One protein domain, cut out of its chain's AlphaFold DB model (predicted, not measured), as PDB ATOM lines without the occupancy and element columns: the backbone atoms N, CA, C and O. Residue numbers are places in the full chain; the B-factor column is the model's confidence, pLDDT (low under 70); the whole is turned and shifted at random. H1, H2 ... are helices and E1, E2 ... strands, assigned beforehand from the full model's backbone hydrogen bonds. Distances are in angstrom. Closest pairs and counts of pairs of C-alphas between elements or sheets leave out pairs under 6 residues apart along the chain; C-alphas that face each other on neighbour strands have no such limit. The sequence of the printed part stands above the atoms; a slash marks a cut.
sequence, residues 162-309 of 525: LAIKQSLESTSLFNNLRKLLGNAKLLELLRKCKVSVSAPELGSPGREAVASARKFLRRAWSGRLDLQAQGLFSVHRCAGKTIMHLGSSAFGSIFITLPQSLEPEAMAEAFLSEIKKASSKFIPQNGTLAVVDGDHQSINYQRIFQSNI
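AT A GLANCE: This is residues 162 to 309 of the 525 residues of an uncharacterized protein of Bradyrhizobium erythrophlei (UniProt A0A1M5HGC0). A twisted five-strand sheet has the long helix H3 lying along one face, while H1, H2, H4 and the short H5 gather on the other side, meeting through H4. Residues 176 to 182, in the long link from H1 to H2, stick out at one end. The printed part has 148 residues, with named elements in the order H1, H2, E1, H3, E2, E3, E4, H4, E5, H5. The sheet is mixed, ordered E1, E4, E3, E2, E5, and the class is mixed, helices and strands. The whole is compact, with a radius of gyration of the C-alphas of 14.8 A and spans of 46 by 34 by 30 A.

IN THESE COORDINATES: Find C-alpha 162 at (79.683, 66.800, 69.932), where H1 begins and runs to residue 170. H2 holds residues 184 to 191 and E1 residues 194 to 196. From C-alpha 204 at (83.258, 53.779, 95.344), H3 runs 24.2 A to residue 221. Next come E2, residues 230 to 238, 26.2 A; E3, 241 to 248, 23.0 A; and E4, 252 to 258, 20.1 A. H4, 265 to 278, measures 19.8 A; E5, 288 to 293, 15.9 A. H5, 301 to 304, ends at C-alpha 304 at (61.449, 55.179, 75.282).

HOW THE PARTS SIT: Look first at E2, E3 and E4, a meander, each strand the antiparallel neighbour of the one before; N 234 and O 245 are 2.9 A apart, N 246 and O 254 2.8 A. The edge strand E1 is antiparallel to E4, with N 196 and O 255 2.8 A apart. The edge strand E5 is parallel to E2, with N 233 and O 290 2.8 A apart. E4, H4 and E5 form a split strand-helix-strand unit, its two strands running the same way with E3 and E2 between them; its crossover is right-handed. H3 is on the sheet at a height of 9.3 A, over E3 and E2, at 12 degrees to E3 on the local plane, along the strands. With H1 on the other face there are three layers, helices on both faces of the sheet. The hub H4 touches H1, with C-alphas 164 and 278 closest at 5.0 A; H2, with 186 and 271 at 6.6 A; and H5, with 273 and 304 at 5.7 A. Every O i to N i+4 pair is within hydrogen-bond range in H1, H2 and H4, and 13 of 14 in H3; H5 is too short for one.

THE WHOLE: The farthest C-alphas, of Leu 180 and Gly 223, are 46.4 A apart. The printed part has no cut, and the link from H1 to H2 is long, with 13 residues. Look for pLDDT under 70 at residues 171 to 183, 222 to 225, 227 to 228 and 294.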
ATOM      1  N   LEU A 162      79.988  65.378  70.080       91.69
ATOM      2  CA  LEU A 162      79.683  66.800  69.932       91.69
ATOM      3  C   LEU A 162      78.222  67.017  69.538       91.69
ATOM      4  O   LEU A 162      77.593  67.926  70.074       91.69
ATOM      5  N   ALA A 163      77.660  66.170  68.673       89.88
ATOM      6  CA  ALA A 163      76.253  66.239  68.293       89.88
ATOM      7  C   ALA A 163      75.312  65.974  69.479       89.88
ATOM      8  O   ALA A 163      74.339  66.706  69.645       89.88
ATOM      9  N   ILE A 164      75.608  64.987  70.336       90.56
ATOM     10  CA  ILE A 164      74.832  64.743  71.565       90.56
ATOM     11  C   ILE A 164      74.913  65.956  72.487       90.56
ATOM     12  O   ILE A 164      73.885  66.456  72.941       90.56
ATOM     13  N   LYS A 165      76.132  66.445  72.747       90.94
ATOM     14  CA  LYS A 165      76.359  67.599  73.618       90.94
ATOM     15  C   LYS A 165      75.586  68.821  73.119       90.94
ATOM     16  O   LYS A 165      74.801  69.392  73.871       90.94
ATOM     17  N   GLN A 166      75.740  69.151  71.838       89.00
ATOM     18  CA  GLN A 166      75.022  70.249  71.200       89.00
ATOM     19  C   GLN A 166      73.516  70.034  71.249       89.00
ATOM     20  O   GLN A 166      72.812  70.976  71.570       89.00
ATOM     21  N   SER A 167      73.010  68.823  70.995       86.25
ATOM     22  CA  SER A 167      71.575  68.542  71.051       86.25
ATOM     23  C   SER A 167      71.011  68.766  72.450       86.25
ATOM     24  O   SER A 167      69.947  69.357  72.573       86.25
ATOM     25  N   LEU A 168      71.693  68.330  73.508       85.50
ATOM     26  CA  LEU A 168      71.219  68.536  74.882       85.50
ATOM     27  C   LEU A 168      71.286  70.016  75.292       85.50
ATOM     28  O   LEU A 168      70.381  70.512  75.962       85.50
ATOM     29  N   GLU A 169      72.293  70.746  74.811       81.00
ATOM     30  CA  GLU A 169      72.412  72.197  74.992       81.00
ATOM     31  C   GLU A 169      71.369  72.975  74.149       81.00
ATOM     32  O   GLU A 169      70.793  73.959  74.623       81.00
ATOM     33  N   SER A 170      71.063  72.524  72.925       72.31
ATOM     34  CA  SER A 170      70.214  73.202  71.929       72.31
ATOM     35  C   SER A 170      68.740  72.824  71.991       72.31
ATOM     36  O   SER A 170      67.906  73.594  71.522       72.31
ATOM     37  N   THR A 171      68.363  71.689  72.585       60.34
ATOM     38  CA  THR A 171      66.958  71.406  72.939       60.34
ATOM     39  C   THR A 171      66.414  72.496  73.883       60.34
ATOM     40  O   THR A 171      65.207  72.706  73.981       60.34
ATOM     41  N   SER A 172      67.296  73.316  74.475       50.53
ATOM     42  CA  SER A 172      66.940  74.572  75.144       50.53
ATOM     43  C   SER A 172      66.440  75.708  74.220       50.53
ATOM     44  O   SER A 172      65.814  76.645  74.724       50.53
ATOM     45  N   LEU A 173      66.656  75.639  72.899       46.66
ATOM     46  CA  LEU A 173      66.354  76.701  71.922       46.66
ATOM     47  C   LEU A 173      65.033  76.494  71.159       46.66
ATOM     48  O   LEU A 173      64.363  77.475  70.847       46.66
ATOM     49  N   PHE A 174      64.568  75.257  70.946       49.88
ATOM     50  CA  PHE A 174      63.269  74.975  70.292       49.88
ATOM     51  C   PHE A 174      62.039  75.204  71.207       49.88
ATOM     52  O   PHE A 174      60.913  74.800  70.914       49.88
ATOM     53  N   ASN A 175      62.239  75.932  72.307       49.22
ATOM     54  CA  ASN A 175      61.285  76.197  73.383       49.22
ATOM     55  C   ASN A 175      60.204  77.244  73.090       49.22
ATOM     56  O   ASN A 175      59.429  77.575  73.987       49.22
ATOM     57  N   ASN A 176      60.101  77.773  71.872       46.66
ATOM     58  CA  ASN A 176      59.039  78.735  71.575       46.66
ATOM     59  C   ASN A 176      57.689  78.079  71.242       46.66
ATOM     60  O   ASN A 176      56.673  78.751  71.369       46.66
ATOM     61  N   LEU A 177      57.643  76.773  70.935       47.72
ATOM     62  CA  LEU A 177      56.383  76.079  70.614       47.72
ATOM     63  C   LEU A 177      55.835  75.180  71.744       47.72
ATOM     64  O   LEU A 177      54.646  74.894  71.775       47.72
ATOM     65  N   ARG A 178      56.670  74.754  72.705       49.75
ATOM     66  CA  ARG A 178      56.298  73.824  73.803       49.75
ATOM     67  C   ARG A 178      55.934  74.505  75.135       49.75
ATOM     68  O   ARG A 178      55.790  73.832  76.150       49.75
ATOM     69  N   LYS A 179      55.795  75.835  75.147       45.62
ATOM     70  CA  LYS A 179      55.611  76.685  76.345       45.62
ATOM     71  C   LYS A 179      54.238  76.606  77.035       45.62
ATOM     72  O   LYS A 179      53.997  77.362  77.971       45.62
ATOM     73  N   LEU A 180      53.356  75.695  76.638       44.03
ATOM     74  CA  LEU A 180      52.067  75.483  77.296       44.03
ATOM     75  C   LEU A 180      52.133  74.190  78.123       44.03
ATOM     76  O   LEU A 180      51.974  73.105  77.582       44.03
ATOM     77  N   LEU A 181      52.354  74.361  79.436       46.78
ATOM     78  CA  LEU A 181      52.210  73.384  80.534       46.78
ATOM     79  C   LEU A 181      53.411  72.430  80.793       46.78
ATOM     80  O   LEU A 181      53.751  71.571  79.992       46.78
ATOM     81  N   GLY A 182      54.045  72.566  81.973       55.22
ATOM     82  CA  GLY A 182      54.782  71.483  82.662       55.22
ATOM     83  C   GLY A 182      56.321  71.417  82.589       55.22
ATOM     84  O   GLY A 182      56.930  70.800  83.456       55.22
ATOM     85  N   ASN A 183      56.991  72.065  81.626       68.62
ATOM     86  CA  ASN A 183      58.371  71.675  81.251       68.62
ATOM     87  C   ASN A 183      59.544  72.520  81.799       68.62
ATOM     88  O   ASN A 183      60.696  72.260  81.447       68.62
ATOM     89  N   ALA A 184      59.319  73.518  82.661       74.44
ATOM     90  CA  ALA A 184      60.406  74.394  83.136       74.44
ATOM     91  C   ALA A 184      61.509  73.633  83.903       74.44
ATOM     92  O   ALA A 184      62.695  73.849  83.654       74.44
ATOM     93  N   LYS A 185      61.117  72.691  84.772       79.75
ATOM     94  CA  LYS A 185      62.040  71.869  85.575       79.75
ATOM     95  C   LYS A 185      62.876  70.913  84.712       79.75
ATOM     96  O   LYS A 185      64.068  70.753  84.958       79.75
ATOM     97  N   LEU A 186      62.284  70.338  83.661       82.25
ATOM     98  CA  LEU A 186      62.990  69.488  82.693       82.25
ATOM     99  C   LEU A 186      64.065  70.274  81.928       82.25
ATOM    100  O   LEU A 186      65.188  69.808  81.760       82.25
ATOM    101  N   LEU A 187      63.743  71.492  81.491       80.06
ATOM    102  CA  LEU A 187      64.693  72.360  80.794       80.06
ATOM    103  C   LEU A 187      65.851  72.801  81.688       80.06
ATOM    104  O   LEU A 187      66.992  72.879  81.235       80.06
ATOM    105  N   GLU A 188      65.561  73.094  82.952       83.12
ATOM    106  CA  GLU A 188      66.586  73.412  83.940       83.12
ATOM    107  C   GLU A 188      67.536  72.228  84.164       83.12
ATOM    108  O   GLU A 188      68.754  72.412  84.168       83.12
ATOM    109  N   LEU A 189      66.990  71.013  84.275       84.44
ATOM    110  CA  LEU A 189      67.762  69.774  84.359       84.44
ATOM    111  C   LEU A 189      68.672  69.588  83.138       84.44
ATOM    112  O   LEU A 189      69.875  69.398  83.309       84.44
ATOM    113  N   LEU A 190      68.128  69.713  81.922       85.94
ATOM    114  CA  LEU A 190      68.892  69.582  80.674       85.94
ATOM    115  C   LEU A 190      70.055  70.584  80.593       85.94
ATOM    116  O   LEU A 190      71.165  70.212  80.228       85.94
ATOM    117  N   ARG A 191      69.846  71.837  81.017       83.75
ATOM    118  CA  ARG A 191      70.910  72.860  81.050       83.75
ATOM    119  C   ARG A 191      72.015  72.571  82.060       83.75
ATOM    120  O   ARG A 191      73.144  73.006  81.867       83.75
ATOM    121  N   LYS A 192      71.686  71.884  83.152       87.81
ATOM    122  CA  LYS A 192      72.638  71.516  84.208       87.81
ATOM    123  C   LYS A 192      73.403  70.227  83.896       87.81
ATOM    124  O   LYS A 192      74.288  69.854  84.667       87.81
ATOM    125  N   CYS A 193      73.076  69.547  82.797       89.69
ATOM    126  CA  CYS A 193      73.755  68.330  82.378       89.69
ATOM    127  C   CYS A 193      75.205  68.612  81.998       89.69
ATOM    128  O   CYS A 193      75.493  69.514  81.213       89.69
ATOM    129  N   LYS A 194      76.117  67.766  82.471       91.50
ATOM    130  CA  LYS A 194      77.488  67.711  81.966       91.50
ATOM    131  C   LYS A 194      77.655  66.459  81.118       91.50
ATOM    132  O   LYS A 194      77.510  65.356  81.634       91.50
ATOM    133  N   VAL A 195      77.995  66.637  79.844       91.88
ATOM    134  CA  VAL A 195      78.324  65.533  78.930       91.88
ATOM    135  C   VAL A 195      79.845  65.372  78.877       91.88
ATOM    136  O   VAL A 195      80.561  66.345  78.628       91.88
ATOM    137  N   SER A 196      80.353  64.167  79.126       90.38
ATOM    138  CA  SER A 196      81.785  63.852  79.108       90.38
ATOM    139  C   SER A 196      82.067  62.481  78.506       90.38
ATOM    140  O   SER A 196      81.200  61.625  78.415       90.38
ATOM    141  N   VAL A 197      83.309  62.275  78.095       85.88
ATOM    142  CA  VAL A 197      83.836  60.990  77.599       85.88
ATOM    143  C   VAL A 197      84.509  60.168  78.699       85.88
ATOM    144  O   VAL A 197      84.556  58.943  78.645       85.88
ATOM    145  N   SER A 198      84.990  60.849  79.738       82.38
ATOM    146  CA  SER A 198      85.524  60.236  80.944       82.38
ATOM    147  C   SER A 198      84.397  60.053  81.944       82.38
ATOM    148  O   SER A 198      83.575  60.963  82.127       82.38
ATOM    149  N   ALA A 199      84.386  58.894  82.600       79.19
ATOM    150  CA  ALA A 199      83.518  58.670  83.741       79.19
ATOM    151  C   ALA A 199      83.802  59.756  84.798       79.19
ATOM    152  O   ALA A 199      84.974  60.078  85.027       79.19
ATOM    153  N   PRO A 200      82.767  60.355  85.406       79.94
ATOM    154  CA  PRO A 200      82.960  61.322  86.480       79.94
ATOM    155  C   PRO A 200      83.710  60.691  87.663       79.94
ATOM    156  O   PRO A 200      83.718  59.473  87.836       79.94
ATOM    157  N   GLU A 201      84.333  61.522  88.497       79.31
ATOM    158  CA  GLU A 201      84.850  61.060  89.786       79.31
ATOM    159  C   GLU A 201      83.677  60.792  90.728       79.31
ATOM    160  O   GLU A 201      82.898  61.695  91.049       79.31
ATOM    161  N   LEU A 202      83.535  59.531  91.134       71.75
ATOM    162  CA  LEU A 202      82.427  59.033  91.942       71.75
ATOM    163  C   LEU A 202      82.932  58.423  93.238       71.75
ATOM    164  O   LEU A 202      84.061  57.937  93.310       71.75
ATOM    165  N   GLY A 203      82.054  58.397  94.242       72.00
ATOM    166  CA  GLY A 203      82.233  57.493  95.377       72.00
ATOM    167  C   GLY A 203      82.323  56.039  94.897       72.00
ATOM    168  O   GLY A 203      81.848  55.719  93.804       72.00
ATOM    169  N   SER A 204      82.925  55.169  95.718       73.00
ATOM    170  CA  SER A 204      83.258  53.779  95.344       73.00
ATOM    171  C   SER A 204      82.129  53.037  94.611       73.00
ATOM    172  O   SER A 204      82.384  52.568  93.502       73.00
ATOM    173  N   PRO A 205      80.872  53.034  95.109       77.62
ATOM    174  CA  PRO A 205      79.807  52.243  94.485       77.62
ATOM    175  C   PRO A 205      79.485  52.677  93.047       77.62
ATOM    176  O   PRO A 205      79.359  51.855  92.146       77.62
ATOM    177  N   GLY A 206      79.429  53.988  92.798       76.62
ATOM    178  CA  GLY A 206      79.161  54.523  91.462       76.62
ATOM    179  C   GLY A 206      80.271  54.245  90.463       76.62
ATOM    180  O   GLY A 206      80.026  53.964  89.291       76.62
ATOM    181  N   ARG A 207      81.516  54.326  90.939       80.44
ATOM    182  CA  ARG A 207      82.691  54.028  90.123       80.44
ATOM    183  C   ARG A 207      82.707  52.558  89.711       80.44
ATOM    184  O   ARG A 207      83.027  52.269  88.560       80.44
ATOM    185  N   GLU A 208      82.365  51.657  90.627       82.38
ATOM    186  CA  GLU A 208      82.278  50.216  90.379       82.38
ATOM    187  C   GLU A 208      81.167  49.883  89.377       82.38
ATOM    188  O   GLU A 208      81.440  49.194  88.394       82.38
ATOM    189  N   ALA A 209      79.967  50.449  89.542       81.31
ATOM    190  CA  ALA A 209      78.846  50.236  88.623       81.31
ATOM    191  C   ALA A 209      79.178  50.689  87.188       81.31
ATOM    192  O   ALA A 209      79.058  49.915  86.236       81.31
ATOM    193  N   VAL A 210      79.721  51.903  87.031       83.50
ATOM    194  CA  VAL A 210      80.158  52.421  85.725       83.50
ATOM    195  C   VAL A 210      81.288  51.576  85.128       83.50
ATOM    196  O   VAL A 210      81.303  51.311  83.923       83.50
ATOM    197  N   ALA A 211      82.256  51.142  85.939       83.06
ATOM    198  CA  ALA A 211      83.331  50.272  85.466       83.06
ATOM    199  C   ALA A 211      82.788  48.920  84.978       83.06
ATOM    200  O   ALA A 211      83.214  48.436  83.925       83.06
ATOM    201  N   SER A 212      81.820  48.355  85.700       85.88
ATOM    202  CA  SER A 212      81.143  47.105  85.358       85.88
ATOM    203  C   SER A 212      80.371  47.218  84.037       85.88
ATOM    204  O   SER A 212      80.601  46.424  83.122       85.88
ATOM    205  N   ALA A 213      79.577  48.280  83.855       87.75
ATOM    206  CA  ALA A 213      78.839  48.543  82.616       87.75
ATOM    207  C   ALA A 213      79.767  48.727  81.399       87.75
ATOM    208  O   ALA A 213      79.523  48.181  80.318       87.75
ATOM    209  N   ARG A 214      80.896  49.429  81.567       85.38
ATOM    210  CA  ARG A 214      81.924  49.544  80.514       85.38
ATOM    211  C   ARG A 214      82.555  48.197  80.180       85.38
ATOM    212  O   ARG A 214      82.750  47.896  79.001       85.38
ATOM    213  N   LYS A 215      82.884  47.387  81.193       83.19
ATOM    214  CA  LYS A 215      83.431  46.036  81.002       83.19
ATOM    215  C   LYS A 215      82.439  45.159  80.238       83.19
ATOM    216  O   LYS A 215      82.852  44.474  79.306       83.19
ATOM    217  N   PHE A 216      81.151  45.235  80.565       85.88
ATOM    218  CA  PHE A 216      80.085  44.530  79.857       85.88
ATOM    219  C   PHE A 216      79.974  44.947  78.390       85.88
ATOM    220  O   PHE A 216      80.040  44.080  77.515       85.88
ATOM    221  N   LEU A 217      79.874  46.257  78.117       85.19
ATOM    222  CA  LEU A 217      79.797  46.796  76.756       85.19
ATOM    223  C   LEU A 217      80.943  46.266  75.900       85.19
ATOM    224  O   LEU A 217      80.717  45.802  74.785       85.19
ATOM    225  N   ARG A 218      82.166  46.309  76.436       78.31
ATOM    226  CA  ARG A 218      83.350  45.804  75.745       78.31
ATOM    227  C   ARG A 218      83.237  44.292  75.571       78.31
ATOM    228  O   ARG A 218      83.158  43.823  74.446       78.31
ATOM    229  N   ARG A 219      83.195  43.517  76.656       77.12
ATOM    230  CA  ARG A 219      83.421  42.061  76.608       77.12
ATOM    231  C   ARG A 219      82.234  41.243  76.137       77.12
ATOM    232  O   ARG A 219      82.374  40.400  75.258       77.12
ATOM    233  N   ALA A 220      81.092  41.435  76.780       73.19
ATOM    234  CA  ALA A 220      79.955  40.542  76.621       73.19
ATOM    235  C   ALA A 220      79.049  40.985  75.475       73.19
ATOM    236  O   ALA A 220      78.541  40.142  74.741       73.19
ATOM    237  N   TRP A 221      78.874  42.299  75.332       77.12
ATOM    238  CA  TRP A 221      77.978  42.882  74.344       77.12
ATOM    239  C   TRP A 221      78.641  42.908  72.963       77.12
ATOM    240  O   TRP A 221      78.309  42.095  72.101       77.12
ATOM    241  N   SER A 222      79.691  43.724  72.801       64.75
ATOM    242  CA  SER A 222      80.334  43.960  71.499       64.75
ATOM    243  C   SER A 222      80.908  42.695  70.847       64.75
ATOM    244  O   SER A 222      80.973  42.607  69.628       64.75
ATOM    245  N   GLY A 223      81.323  41.699  71.633       63.34
ATOM    246  CA  GLY A 223      81.948  40.480  71.109       63.34
ATOM    247  C   GLY A 223      80.989  39.429  70.535       63.34
ATOM    248  O   GLY A 223      81.468  38.428  70.011       63.34
ATOM    249  N   ARG A 224      79.664  39.591  70.673       66.88
ATOM    250  CA  ARG A 224      78.693  38.499  70.426       66.88
ATOM    251  C   ARG A 224      77.618  38.785  69.384       66.88
ATOM    252  O   ARG A 224      76.920  37.866  68.967       66.88
ATOM    253  N   LEU A 225      77.458  40.040  68.994       65.25
ATOM    254  CA  LEU A 225      76.431  40.504  68.064       65.25
ATOM    255  C   LEU A 225      77.084  41.454  67.038       65.25
ATOM    256  O   LEU A 225      78.242  41.843  67.202       65.25
ATOM    257  N   ASP A 226      76.356  41.865  65.996       70.62
ATOM    258  CA  ASP A 226      76.852  42.850  65.020       70.62
ATOM    259  C   ASP A 226      77.176  44.195  65.700       70.62
ATOM    260  O   ASP A 226      76.288  44.849  66.260       70.62
ATOM    261  N   LEU A 227      78.453  44.590  65.666       64.94
ATOM    262  CA  LEU A 227      79.006  45.784  66.318       64.94
ATOM    263  C   LEU A 227      78.280  47.079  65.930       64.94
ATOM    264  O   LEU A 227      78.234  48.014  66.728       64.94
ATOM    265  N   GLN A 228      77.701  47.144  64.730       67.12
ATOM    266  CA  GLN A 228      77.025  48.345  64.228       67.12
ATOM    267  C   GLN A 228      75.576  48.479  64.718       67.12
ATOM    268  O   GLN A 228      74.942  49.512  64.511       67.12
ATOM    269  N   ALA A 229      75.040  47.455  65.388       74.12
ATOM    270  CA  ALA A 229      73.635  47.381  65.783       74.12
ATOM    271  C   ALA A 229      73.434  47.281  67.305       74.12
ATOM    272  O   ALA A 229      72.390  46.801  67.750       74.12
ATOM    273  N   GLN A 230      74.405  47.722  68.110       83.69
ATOM    274  CA  GLN A 230      74.387  47.565  69.566       83.69
ATOM    275  C   GLN A 230      74.634  48.861  70.331       83.69
ATOM    276  O   GLN A 230      75.538  49.635  70.013       83.69
ATOM    277  N   GLY A 231      73.867  49.044  71.403       88.69
ATOM    278  CA  GLY A 231      74.105  50.082  72.400       88.69
ATOM    279  C   GLY A 231      73.982  49.557  73.824       88.69
ATOM    280  O   GLY A 231      73.414  48.489  74.059       88.69
ATOM    281  N   LEU A 232      74.486  50.342  74.768       91.25
ATOM    282  CA  LEU A 232      74.251  50.198  76.197       91.25
ATOM    283  C   LEU A 232      73.716  51.521  76.745       91.25
ATOM    284  O   LEU A 232      74.166  52.599  76.362       91.25
ATOM    285  N   PHE A 233      72.753  51.424  77.642       92.19
ATOM    286  CA  PHE A 233      72.238  52.513  78.436       92.19
ATOM    287  C   PHE A 233      72.315  52.093  79.900       92.19
ATOM    288  O   PHE A 233      71.788  51.043  80.255       92.19
ATOM    289  N   SER A 234      72.968  52.873  80.752       90.12
ATOM    290  CA  SER A 234      72.893  52.632  82.193       90.12
ATOM    291  C   SER A 234      72.622  53.898  82.978       90.12
ATOM    292  O   SER A 234      72.983  54.990  82.531       90.12
ATOM    293  N   VAL A 235      71.961  53.755  84.126       88.75
ATOM    294  CA  VAL A 235      71.645  54.857  85.040       88.75
ATOM    295  C   VAL A 235      72.072  54.473  86.445       88.75
ATOM    296  O   VAL A 235      71.736  53.396  86.920       88.75
ATOM    297  N   HIS A 236      72.824  55.365  87.089       85.12
ATOM    298  CA  HIS A 236      73.350  55.155  88.433       85.12
ATOM    299  C   HIS A 236      73.219  56.425  89.279       85.12
ATOM    300  O   HIS A 236      73.563  57.531  88.836       85.12
ATOM    301  N   ARG A 237      72.777  56.273  90.524       81.50
ATOM    302  CA  ARG A 237      72.654  57.321  91.531       81.50
ATOM    303  C   ARG A 237      73.840  57.254  92.473       81.50
ATOM    304  O   ARG A 237      74.127  56.244  93.108       81.50
ATOM    305  N   CYS A 238      74.561  58.362  92.589       77.56
ATOM    306  CA  CYS A 238      75.785  58.419  93.380       77.56
ATOM    307  C   CYS A 238      75.880  59.755  94.109       77.56
ATOM    308  O   CYS A 238      75.988  60.803  93.473       77.56
ATOM    309  N   ALA A 239      75.866  59.726  95.445       77.75
ATOM    310  CA  ALA A 239      75.987  60.923  96.287       77.75
ATOM    311  C   ALA A 239      75.011  62.057  95.886       77.75
ATOM    312  O   ALA A 239      75.404  63.213  95.733       77.75
ATOM    313  N   GLY A 240      73.741  61.708  95.646       80.19
ATOM    314  CA  GLY A 240      72.684  62.652  95.253       80.19
ATOM    315  C   GLY A 240      72.671  63.055  93.772       80.19
ATOM    316  O   GLY A 240      71.721  63.703  93.335       80.19
ATOM    317  N   LYS A 241      73.669  62.642  92.984       85.81
ATOM    318  CA  LYS A 241      73.757  62.871  91.533       85.81
ATOM    319  C   LYS A 241      73.211  61.675  90.761       85.81
ATOM    320  O   LYS A 241      73.302  60.553  91.250       85.81
ATOM    321  N   THR A 242      72.728  61.912  89.545       88.12
ATOM    322  CA  THR A 242      72.399  60.851  88.581       88.12
ATOM    323  C   THR A 242      73.409  60.869  87.447       88.12
ATOM    324  O   THR A 242      73.768  61.930  86.933       88.12
ATOM    325  N   ILE A 243      73.881  59.693  87.057       88.62
ATOM    326  CA  ILE A 243      74.852  59.514  85.986       88.62
ATOM    327  C   ILE A 243      74.277  58.521  85.012       88.62
ATOM    328  O   ILE A 243      73.903  57.417  85.394       88.62
ATOM    329  N   MET A 244      74.238  58.927  83.755       90.88
ATOM    330  CA  MET A 244      73.858  58.055  82.663       90.88
ATOM    331  C   MET A 244      75.083  57.710  81.844       90.88
ATOM    332  O   MET A 244      75.879  58.593  81.515       90.88
ATOM    333  N   HIS A 245      75.211  56.444  81.481       91.38
ATOM    334  CA  HIS A 245      76.209  55.958  80.542       91.38
ATOM    335  C   HIS A 245      75.512  55.591  79.237       91.38
ATOM    336  O   HIS A 245      74.638  54.731  79.199       91.38
ATOM    337  N   LEU A 246      75.913  56.256  78.159       92.12
ATOM    338  CA  LEU A 246      75.593  55.877  76.792       92.12
ATOM    339  C   LEU A 246      76.789  55.121  76.220       92.12
ATOM    340  O   LEU A 246      77.860  55.694  76.018       92.12
ATOM    341  N   GLY A 247      76.610  53.835  75.965       90.12
ATOM    342  CA  GLY A 247      77.579  52.970  75.314       90.12
ATOM    343  C   GLY A 247      77.186  52.669  73.873       90.12
ATOM    344  O   GLY A 247      76.024  52.399  73.582       90.12
ATOM    345  N   SER A 248      78.159  52.678  72.971       88.00
ATOM    346  CA  SER A 248      78.018  52.223  71.589       88.00
ATOM    347  C   SER A 248      79.225  51.378  71.229       88.00
ATOM    348  O   SER A 248      80.354  51.838  71.380       88.00
ATOM    349  N   SER A 249      78.994  50.175  70.713       80.50
ATOM    350  CA  SER A 249      80.061  49.284  70.247       80.50
ATOM    351  C   SER A 249      80.829  49.842  69.041       80.50
ATOM    352  O   SER A 249      81.943  49.400  68.773       80.50
ATOM    353  N   ALA A 250      80.274  50.839  68.344       80.38
ATOM    354  CA  ALA A 250      80.950  51.547  67.260       80.38
ATOM    355  C   ALA A 250      81.780  52.741  67.769       80.38
ATOM    356  O   ALA A 250      82.912  52.948  67.335       80.38
ATOM    357  N   PHE A 251      81.236  53.529  68.704       84.56
ATOM    358  CA  PHE A 251      81.820  54.828  69.063       84.56
ATOM    359  C   PHE A 251      82.516  54.859  70.426       84.56
ATOM    360  O   PHE A 251      83.552  55.510  70.564       84.56
ATOM    361  N   GLY A 252      81.986  54.170  71.435       86.69
ATOM    362  CA  GLY A 252      82.528  54.185  72.793       86.69
ATOM    363  C   GLY A 252      81.540  54.557  73.877       86.69
ATOM    364  O   GLY A 252      80.346  54.301  73.765       86.69
ATOM    365  N   SER A 253      82.075  55.120  74.957       89.44
ATOM    366  CA  SER A 253      81.314  55.516  76.139       89.44
ATOM    367  C   SER A 253      81.173  57.033  76.205       89.44
ATOM    368  O   SER A 253      82.155  57.760  76.051       89.44
ATOM    369  N   ILE A 254      79.963  57.500  76.493       92.00
ATOM    370  CA  ILE A 254      79.648  58.885  76.842       92.00
ATOM    371  C   ILE A 254      78.903  58.874  78.175       92.00
ATOM    372  O   ILE A 254      78.054  58.023  78.419       92.00
ATOM    373  N   PHE A 255      79.205  59.840  79.031       91.94
ATOM    374  CA  PHE A 255      78.596  60.016  80.339       91.94
ATOM    375  C   PHE A 255      77.818  61.322  80.378       91.94
ATOM    376  O   PHE A 255      78.318  62.367  79.961       91.94
ATOM    377  N   ILE A 256      76.601  61.272  80.906       92.25
ATOM    378  CA  ILE A 256      75.761  62.439  81.162       92.25
ATOM    379  C   ILE A 256      75.564  62.516  82.669       92.25
ATOM    380  O   ILE A 256      74.961  61.634  83.271       92.25
ATOM    381  N   THR A 257      76.106  63.558  83.289       91.31
ATOM    382  CA  THR A 257      76.021  63.775  84.736       91.31
ATOM    383  C   THR A 257      75.005  64.859  85.046       91.31
ATOM    384  O   THR A 257      75.104  65.979  84.539       91.31
ATOM    385  N   LEU A 258      74.077  64.536  85.937       89.88
ATOM    386  CA  LEU A 258      73.116  65.448  86.531       89.88
ATOM    387  C   LEU A 258      73.528  65.764  87.971       89.88
ATOM    388  O   LEU A 258      73.874  64.852  88.723       89.88
ATOM    389  N   PRO A 259      73.461  67.033  88.407       86.25
ATOM    390  CA  PRO A 259      73.821  67.403  89.775       86.25
ATOM    391  C   PRO A 259      72.783  66.966  90.821       86.25
ATOM    392  O   PRO A 259      72.997  67.194  92.005       86.25
ATOM    393  N   GLN A 260      71.665  66.378  90.391       85.88
ATOM    394  CA  GLN A 260      70.555  65.957  91.237       85.88
ATOM    395  C   GLN A 260      69.950  64.647  90.722       85.88
ATOM    396  O   GLN A 260      70.212  64.246  89.587       85.88
ATOM    397  N   SER A 261      69.127  64.016  91.558       80.56
ATOM    398  CA  SER A 261      68.415  62.779  91.229       80.56
ATOM    399  C   SER A 261      67.230  63.033  90.286       80.56
ATOM    400  O   SER A 261      66.614  64.104  90.331       80.56
ATOM    401  N   LEU A 262      66.910  62.059  89.430       81.06
ATOM    402  CA  LEU A 262      65.781  62.127  88.498       81.06
ATOM    403  C   LEU A 262      64.480  61.654  89.148       81.06
ATOM    404  O   LEU A 262      63.984  60.571  88.878       81.06
ATOM    405  N   GLU A 263      63.912  62.499  90.002       78.75
ATOM    406  CA  GLU A 263      62.625  62.224  90.644       78.75
ATOM    407  C   GLU A 263      61.621  63.374  90.411       78.75
ATOM    408  O   GLU A 263      62.008  64.558  90.381       78.75
ATOM    409  N   PRO A 264      60.314  63.068  90.261       81.25
ATOM    410  CA  PRO A 264      59.693  61.729  90.225       81.25
ATOM    411  C   PRO A 264      59.903  61.005  88.877       81.25
ATOM    412  O   PRO A 264      60.409  61.605  87.933       81.25
ATOM    413  N   GLU A 265      59.465  59.749  88.758       81.69
ATOM    414  CA  GLU A 265      59.635  58.906  87.555       81.69
ATOM    415  C   GLU A 265      59.155  59.561  86.257       81.69
ATOM    416  O   GLU A 265      59.858  59.516  85.254       81.69
ATOM    417  N   ALA A 266      58.031  60.283  86.276       82.06
ATOM    418  CA  ALA A 266      57.557  61.019  85.099       82.06
ATOM    419  C   ALA A 266      58.587  62.049  84.579       82.06
ATOM    420  O   ALA A 266      58.693  62.295  83.377       82.06
ATOM    421  N   MET A 267      59.377  62.653  85.477       83.81
ATOM    422  CA  MET A 267      60.491  63.529  85.097       83.81
ATOM    423  C   MET A 267      61.645  62.725  84.497       83.81
ATOM    424  O   MET A 267      62.258  63.178  83.529       83.81
ATOM    425  N   ALA A 268      61.937  61.547  85.055       85.06
ATOM    426  CA  ALA A 268      62.948  60.640  84.529       85.06
ATOM    427  C   ALA A 268      62.582  60.178  83.111       85.06
ATOM    428  O   ALA A 268      63.380  60.367  82.200       85.06
ATOM    429  N   GLU A 269      61.358  59.701  82.873       85.62
ATOM    430  CA  GLU A 269      60.876  59.299  81.544       85.62
ATOM    431  C   GLU A 269      60.975  60.431  80.512       85.62
ATOM    432  O   GLU A 269      61.463  60.234  79.390       85.62
ATOM    433  N   ALA A 270      60.542  61.640  80.887       84.25
ATOM    434  CA  ALA A 270      60.613  62.808  80.015       84.25
ATOM    435  C   ALA A 270      62.067  63.176  79.684       84.25
ATOM    436  O   ALA A 270      62.393  63.469  78.532       84.25
ATOM    437  N   PHE A 271      62.954  63.117  80.678       87.31
ATOM    438  CA  PHE A 271      64.377  63.370  80.499       87.31
ATOM    439  C   PHE A 271      65.034  62.317  79.600       87.31
ATOM    440  O   PHE A 271      65.680  62.666  78.611       87.31
ATOM    441  N   LEU A 272      64.806  61.034  79.879       87.75
ATOM    442  CA  LEU A 272      65.304  59.905  79.093       87.75
ATOM    443  C   LEU A 272      64.828  59.960  77.637       87.75
ATOM    444  O   LEU A 272      65.594  59.669  76.719       87.75
ATOM    445  N   SER A 273      63.597  60.415  77.399       87.00
ATOM    446  CA  SER A 273      63.068  60.633  76.049       87.00
ATOM    447  C   SER A 273      63.841  61.702  75.270       87.00
ATOM    448  O   SER A 273      64.029  61.569  74.058       87.00
ATOM    449  N   GLU A 274      64.313  62.760  75.935       87.31
ATOM    450  CA  GLU A 274      65.177  63.768  75.311       87.31
ATOM    451  C   GLU A 274      66.603  63.230  75.095       87.31
ATOM    452  O   GLU A 274      67.178  63.449  74.025       87.31
ATOM    453  N   ILE A 275      67.134  62.423  76.025       88.56
ATOM    454  CA  ILE A 275      68.408  61.708  75.824       88.56
ATOM    455  C   ILE A 275      68.336  60.779  74.610       88.56
ATOM    456  O   ILE A 275      69.242  60.784  73.775       88.56
ATOM    457  N   LYS A 276      67.250  60.019  74.449       88.62
ATOM    458  CA  LYS A 276      67.028  59.132  73.299       88.62
ATOM    459  C   LYS A 276      67.030  59.891  71.971       88.62
ATOM    460  O   LYS A 276      67.576  59.407  70.981       88.62
ATOM    461  N   LYS A 277      66.447  61.094  71.921       86.38
ATOM    462  CA  LYS A 277      66.487  61.939  70.714       86.38
ATOM    463  C   LYS A 277      67.908  62.399  70.410       86.38
ATOM    464  O   LYS A 277      68.373  62.212  69.283       86.38
ATOM    465  N   ALA A 278      68.598  62.933  71.419       86.88
ATOM    466  CA  ALA A 278      69.967  63.427  71.287       86.88
ATOM    467  C   ALA A 278      70.953  62.318  70.878       86.88
ATOM    468  O   ALA A 278      71.853  62.548  70.077       86.88
ATOM    469  N   SER A 279      70.752  61.101  71.387       87.69
ATOM    470  CA  SER A 279      71.617  59.937  71.156       87.69
ATOM    471  C   SER A 279      71.239  59.086  69.942       87.69
ATOM    472  O   SER A 279      71.915  58.100  69.670       87.69
ATOM    473  N   SER A 280      70.223  59.462  69.163       83.50
ATOM    474  CA  SER A 280      69.694  58.648  68.052       83.50
ATOM    475  C   SER A 280      70.687  58.318  66.927       83.50
ATOM    476  O   SER A 280      70.466  57.366  66.185       83.50
ATOM    477  N   LYS A 281      71.766  59.100  66.781       81.06
ATOM    478  CA  LYS A 281      72.879  58.811  65.853       81.06
ATOM    479  C   LYS A 281      73.982  57.955  66.479       81.06
ATOM    480  O   LYS A 281      74.813  57.416  65.761       81.06
ATOM    481  N   PHE A 282      74.017  57.887  67.804       85.31
ATOM    482  CA  PHE A 282      75.041  57.196  68.579       85.31
ATOM    483  C   PHE A 282      74.603  55.779  68.955       85.31
ATOM    484  O   PHE A 282      75.385  54.838  68.839       85.31
ATOM    485  N   ILE A 283      73.340  55.637  69.369       83.56
ATOM    486  CA  ILE A 283      72.671  54.355  69.570       83.56
ATOM    487  C   ILE A 283      71.919  54.029  68.274       83.56
ATOM    488  O   ILE A 283      71.002  54.772  67.912       83.56
ATOM    489  N   PRO A 284      72.280  52.948  67.562       76.12
ATOM    490  CA  PRO A 284      71.673  52.618  66.281       76.12
ATOM    491  C   PRO A 284      70.174  52.342  66.430       76.12
ATOM    492  O   PRO A 284      69.735  51.594  67.309       76.12
ATOM    493  N   GLN A 285      69.373  52.927  65.538       80.06
ATOM    494  CA  GLN A 285      67.955  52.591  65.416       80.06
ATOM    495  C   GLN A 285      67.817  51.146  64.931       80.06
ATOM    496  O   GLN A 285      68.619  50.685  64.122       80.06
ATOM    497  N   ASN A 286      66.807  50.417  65.414       78.44
ATOM    498  CA  ASN A 286      66.620  48.994  65.093       78.44
ATOM    499  C   ASN A 286      67.765  48.089  65.582       78.44
ATOM    500  O   ASN A 286      67.878  46.942  65.148       78.44
ATOM    501  N   GLY A 287      68.606  48.587  66.492       83.38
ATOM    502  CA  GLY A 287      69.619  47.811  67.200       83.38
ATOM    503  C   GLY A 287      69.100  47.163  68.486       83.38
ATOM    504  O   GLY A 287      67.974  47.420  68.922       83.38
ATOM    505  N   THR A 288      69.949  46.368  69.126       87.25
ATOM    506  CA  THR A 288      69.714  45.849  70.478       87.25
ATOM    507  C   THR A 288      70.336  46.800  71.496       87.25
ATOM    508  O   THR A 288      71.504  47.180  71.375       87.25
ATOM    509  N   LEU A 289      69.557  47.203  72.495       90.69
ATOM    510  CA  LEU A 289      69.979  48.095  73.565       90.69
ATOM    511  C   LEU A 289      70.010  47.325  74.884       90.69
ATOM    512  O   LEU A 289      68.963  46.888  75.358       90.69
ATOM    513  N   ALA A 290      71.196  47.184  75.472       91.56
ATOM    514  CA  ALA A 290      71.317  46.735  76.852       91.56
ATOM    515  C   ALA A 290      70.943  47.885  77.792       91.56
ATOM    516  O   ALA A 290      71.467  48.985  77.634       91.56
ATOM    517  N   VAL A 291      70.074  47.637  78.765       91.06
ATOM    518  CA  VAL A 291      69.718  48.584  79.819       91.06
ATOM    519  C   VAL A 291      70.164  48.016  81.161       91.06
ATOM    520  O   VAL A 291      69.680  46.963  81.574       91.06
ATOM    521  N   VAL A 292      71.081  48.710  81.830       88.62
ATOM    522  CA  VAL A 292      71.535  48.385  83.189       88.62
ATOM    523  C   VAL A 292      71.078  49.504  84.108       88.62
ATOM    524  O   VAL A 292      71.615  50.607  84.059       88.62
ATOM    525  N   ASP A 293      70.041  49.259  84.894       78.62
ATOM    526  CA  ASP A 293      69.434  50.304  85.711       78.62
ATOM    527  C   ASP A 293      69.155  49.802  87.126       78.62
ATOM    528  O   ASP A 293      68.284  48.955  87.341       78.62
ATOM    529  N   GLY A 294      69.913  50.327  88.085       65.38
ATOM    530  CA  GLY A 294      69.723  50.069  89.506       65.38
ATOM    531  C   GLY A 294      68.666  50.955  90.167       65.38
ATOM    532  O   GLY A 294      68.145  50.572  91.209       65.38
ATOM    533  N   ASP A 295      68.318  52.106  89.578       71.31
ATOM    534  CA  ASP A 295      67.593  53.178  90.282       71.31
ATOM    535  C   ASP A 295      66.204  53.492  89.711       71.31
ATOM    536  O   ASP A 295      65.323  53.919  90.456       71.31
ATOM    537  N   HIS A 296      65.975  53.287  88.411       78.88
ATOM    538  CA  HIS A 296      64.701  53.579  87.738       78.88
ATOM    539  C   HIS A 296      64.077  52.320  87.118       78.88
ATOM    540  O   HIS A 296      63.623  52.280  85.968       78.88
ATOM    541  N   GLN A 297      64.033  51.263  87.930       78.06
ATOM    542  CA  GLN A 297      63.566  49.932  87.545       78.06
ATOM    543  C   GLN A 297      62.127  49.881  87.008       78.06
ATOM    544  O   GLN A 297      61.837  49.130  86.079       78.06
ATOM    545  N   SER A 298      61.268  50.754  87.516       78.12
ATOM    546  CA  SER A 298      59.870  50.949  87.121       78.12
ATOM    547  C   SER A 298      59.667  51.568  85.732       78.12
ATOM    548  O   SER A 298      58.586  51.446  85.161       78.12
ATOM    549  N   ILE A 299      60.680  52.228  85.155       83.81
ATOM    550  CA  ILE A 299      60.542  52.868  83.840       83.81
ATOM    551  C   ILE A 299      60.485  51.813  82.737       83.81
ATOM    552  O   ILE A 299      61.400  50.999  82.606       83.81
ATOM    553  N   ASN A 300      59.486  51.916  81.859       83.81
ATOM    554  CA  ASN A 300      59.399  51.107  80.645       83.81
ATOM    555  C   ASN A 300      60.332  51.666  79.558       83.81
ATOM    556  O   ASN A 300      59.983  52.556  78.771       83.81
ATOM    557  N   TYR A 301      61.546  51.124  79.502       86.69
ATOM    558  CA  TYR A 301      62.570  51.539  78.546       86.69
ATOM    559  C   TYR A 301      62.198  51.202  77.110       86.69
ATOM    560  O   TYR A 301      62.590  51.919  76.183       86.69
ATOM    561  N   GLN A 302      61.407  50.159  76.897       86.06
ATOM    562  CA  GLN A 302      60.959  49.782  75.574       86.06
ATOM    563  C   GLN A 302      60.022  50.825  74.949       86.06
ATOM    564  O   GLN A 302      60.090  51.036  73.734       86.06
ATOM    565  N   ARG A 303      59.248  51.565  75.756       84.75
ATOM    566  CA  ARG A 303      58.466  52.734  75.306       84.75
ATOM    567  C   ARG A 303      59.324  53.949  74.963       84.75
ATOM    568  O   ARG A 303      58.916  54.748  74.120       84.75
ATOM    569  N   ILE A 304      60.499  54.091  75.571       85.75
ATOM    570  CA  ILE A 304      61.449  55.179  75.282       85.75
ATOM    571  C   ILE A 304      62.237  54.856  74.002       85.75
ATOM    572  O   ILE A 304      62.337  55.668  73.073       85.75
ATOM    573  N   PHE A 305      62.735  53.624  73.912       86.81
ATOM    574  CA  PHE A 305      63.551  53.100  72.820       86.81
ATOM    575  C   PHE A 305      62.739  52.163  71.911       86.81
ATOM    576  O   PHE A 305      63.144  51.040  71.623       86.81
ATOM    577  N   GLN A 306      61.588  52.636  71.420       84.62
ATOM    578  CA  GLN A 306      60.611  51.838  70.648       84.62
ATOM    579  C   GLN A 306      61.204  51.140  69.422       84.62
ATOM    580  O   GLN A 306      60.808  50.023  69.090       84.62
ATOM    581  N   SER A 307      62.178  51.779  68.773       83.31
ATOM    582  CA  SER A 307      62.884  51.229  67.617       83.31
ATOM    583  C   SER A 307      63.840  50.096  67.974       83.31
ATOM    584  O   SER A 307      64.266  49.381  67.085       83.31
ATOM    585  N   ASN A 308      64.224  49.932  69.236       87.25
ATOM    586  CA  ASN A 308      65.255  48.992  69.661       87.25
ATOM    587  C   ASN A 308      64.643  47.759  70.317       87.25
ATOM    588  O   ASN A 308      63.521  47.813  70.812       87.25
ATOM    589  N   ILE A 309      65.386  46.656  70.344       87.94
ATOM    590  CA  ILE A 309      65.102  45.547  71.259       87.94
ATOM    591  C   ILE A 309      65.777  45.870  72.584       87.94
ATOM    592  O   ILE A 309      67.001  46.002  72.618       87.94
TER     593      ILE A 309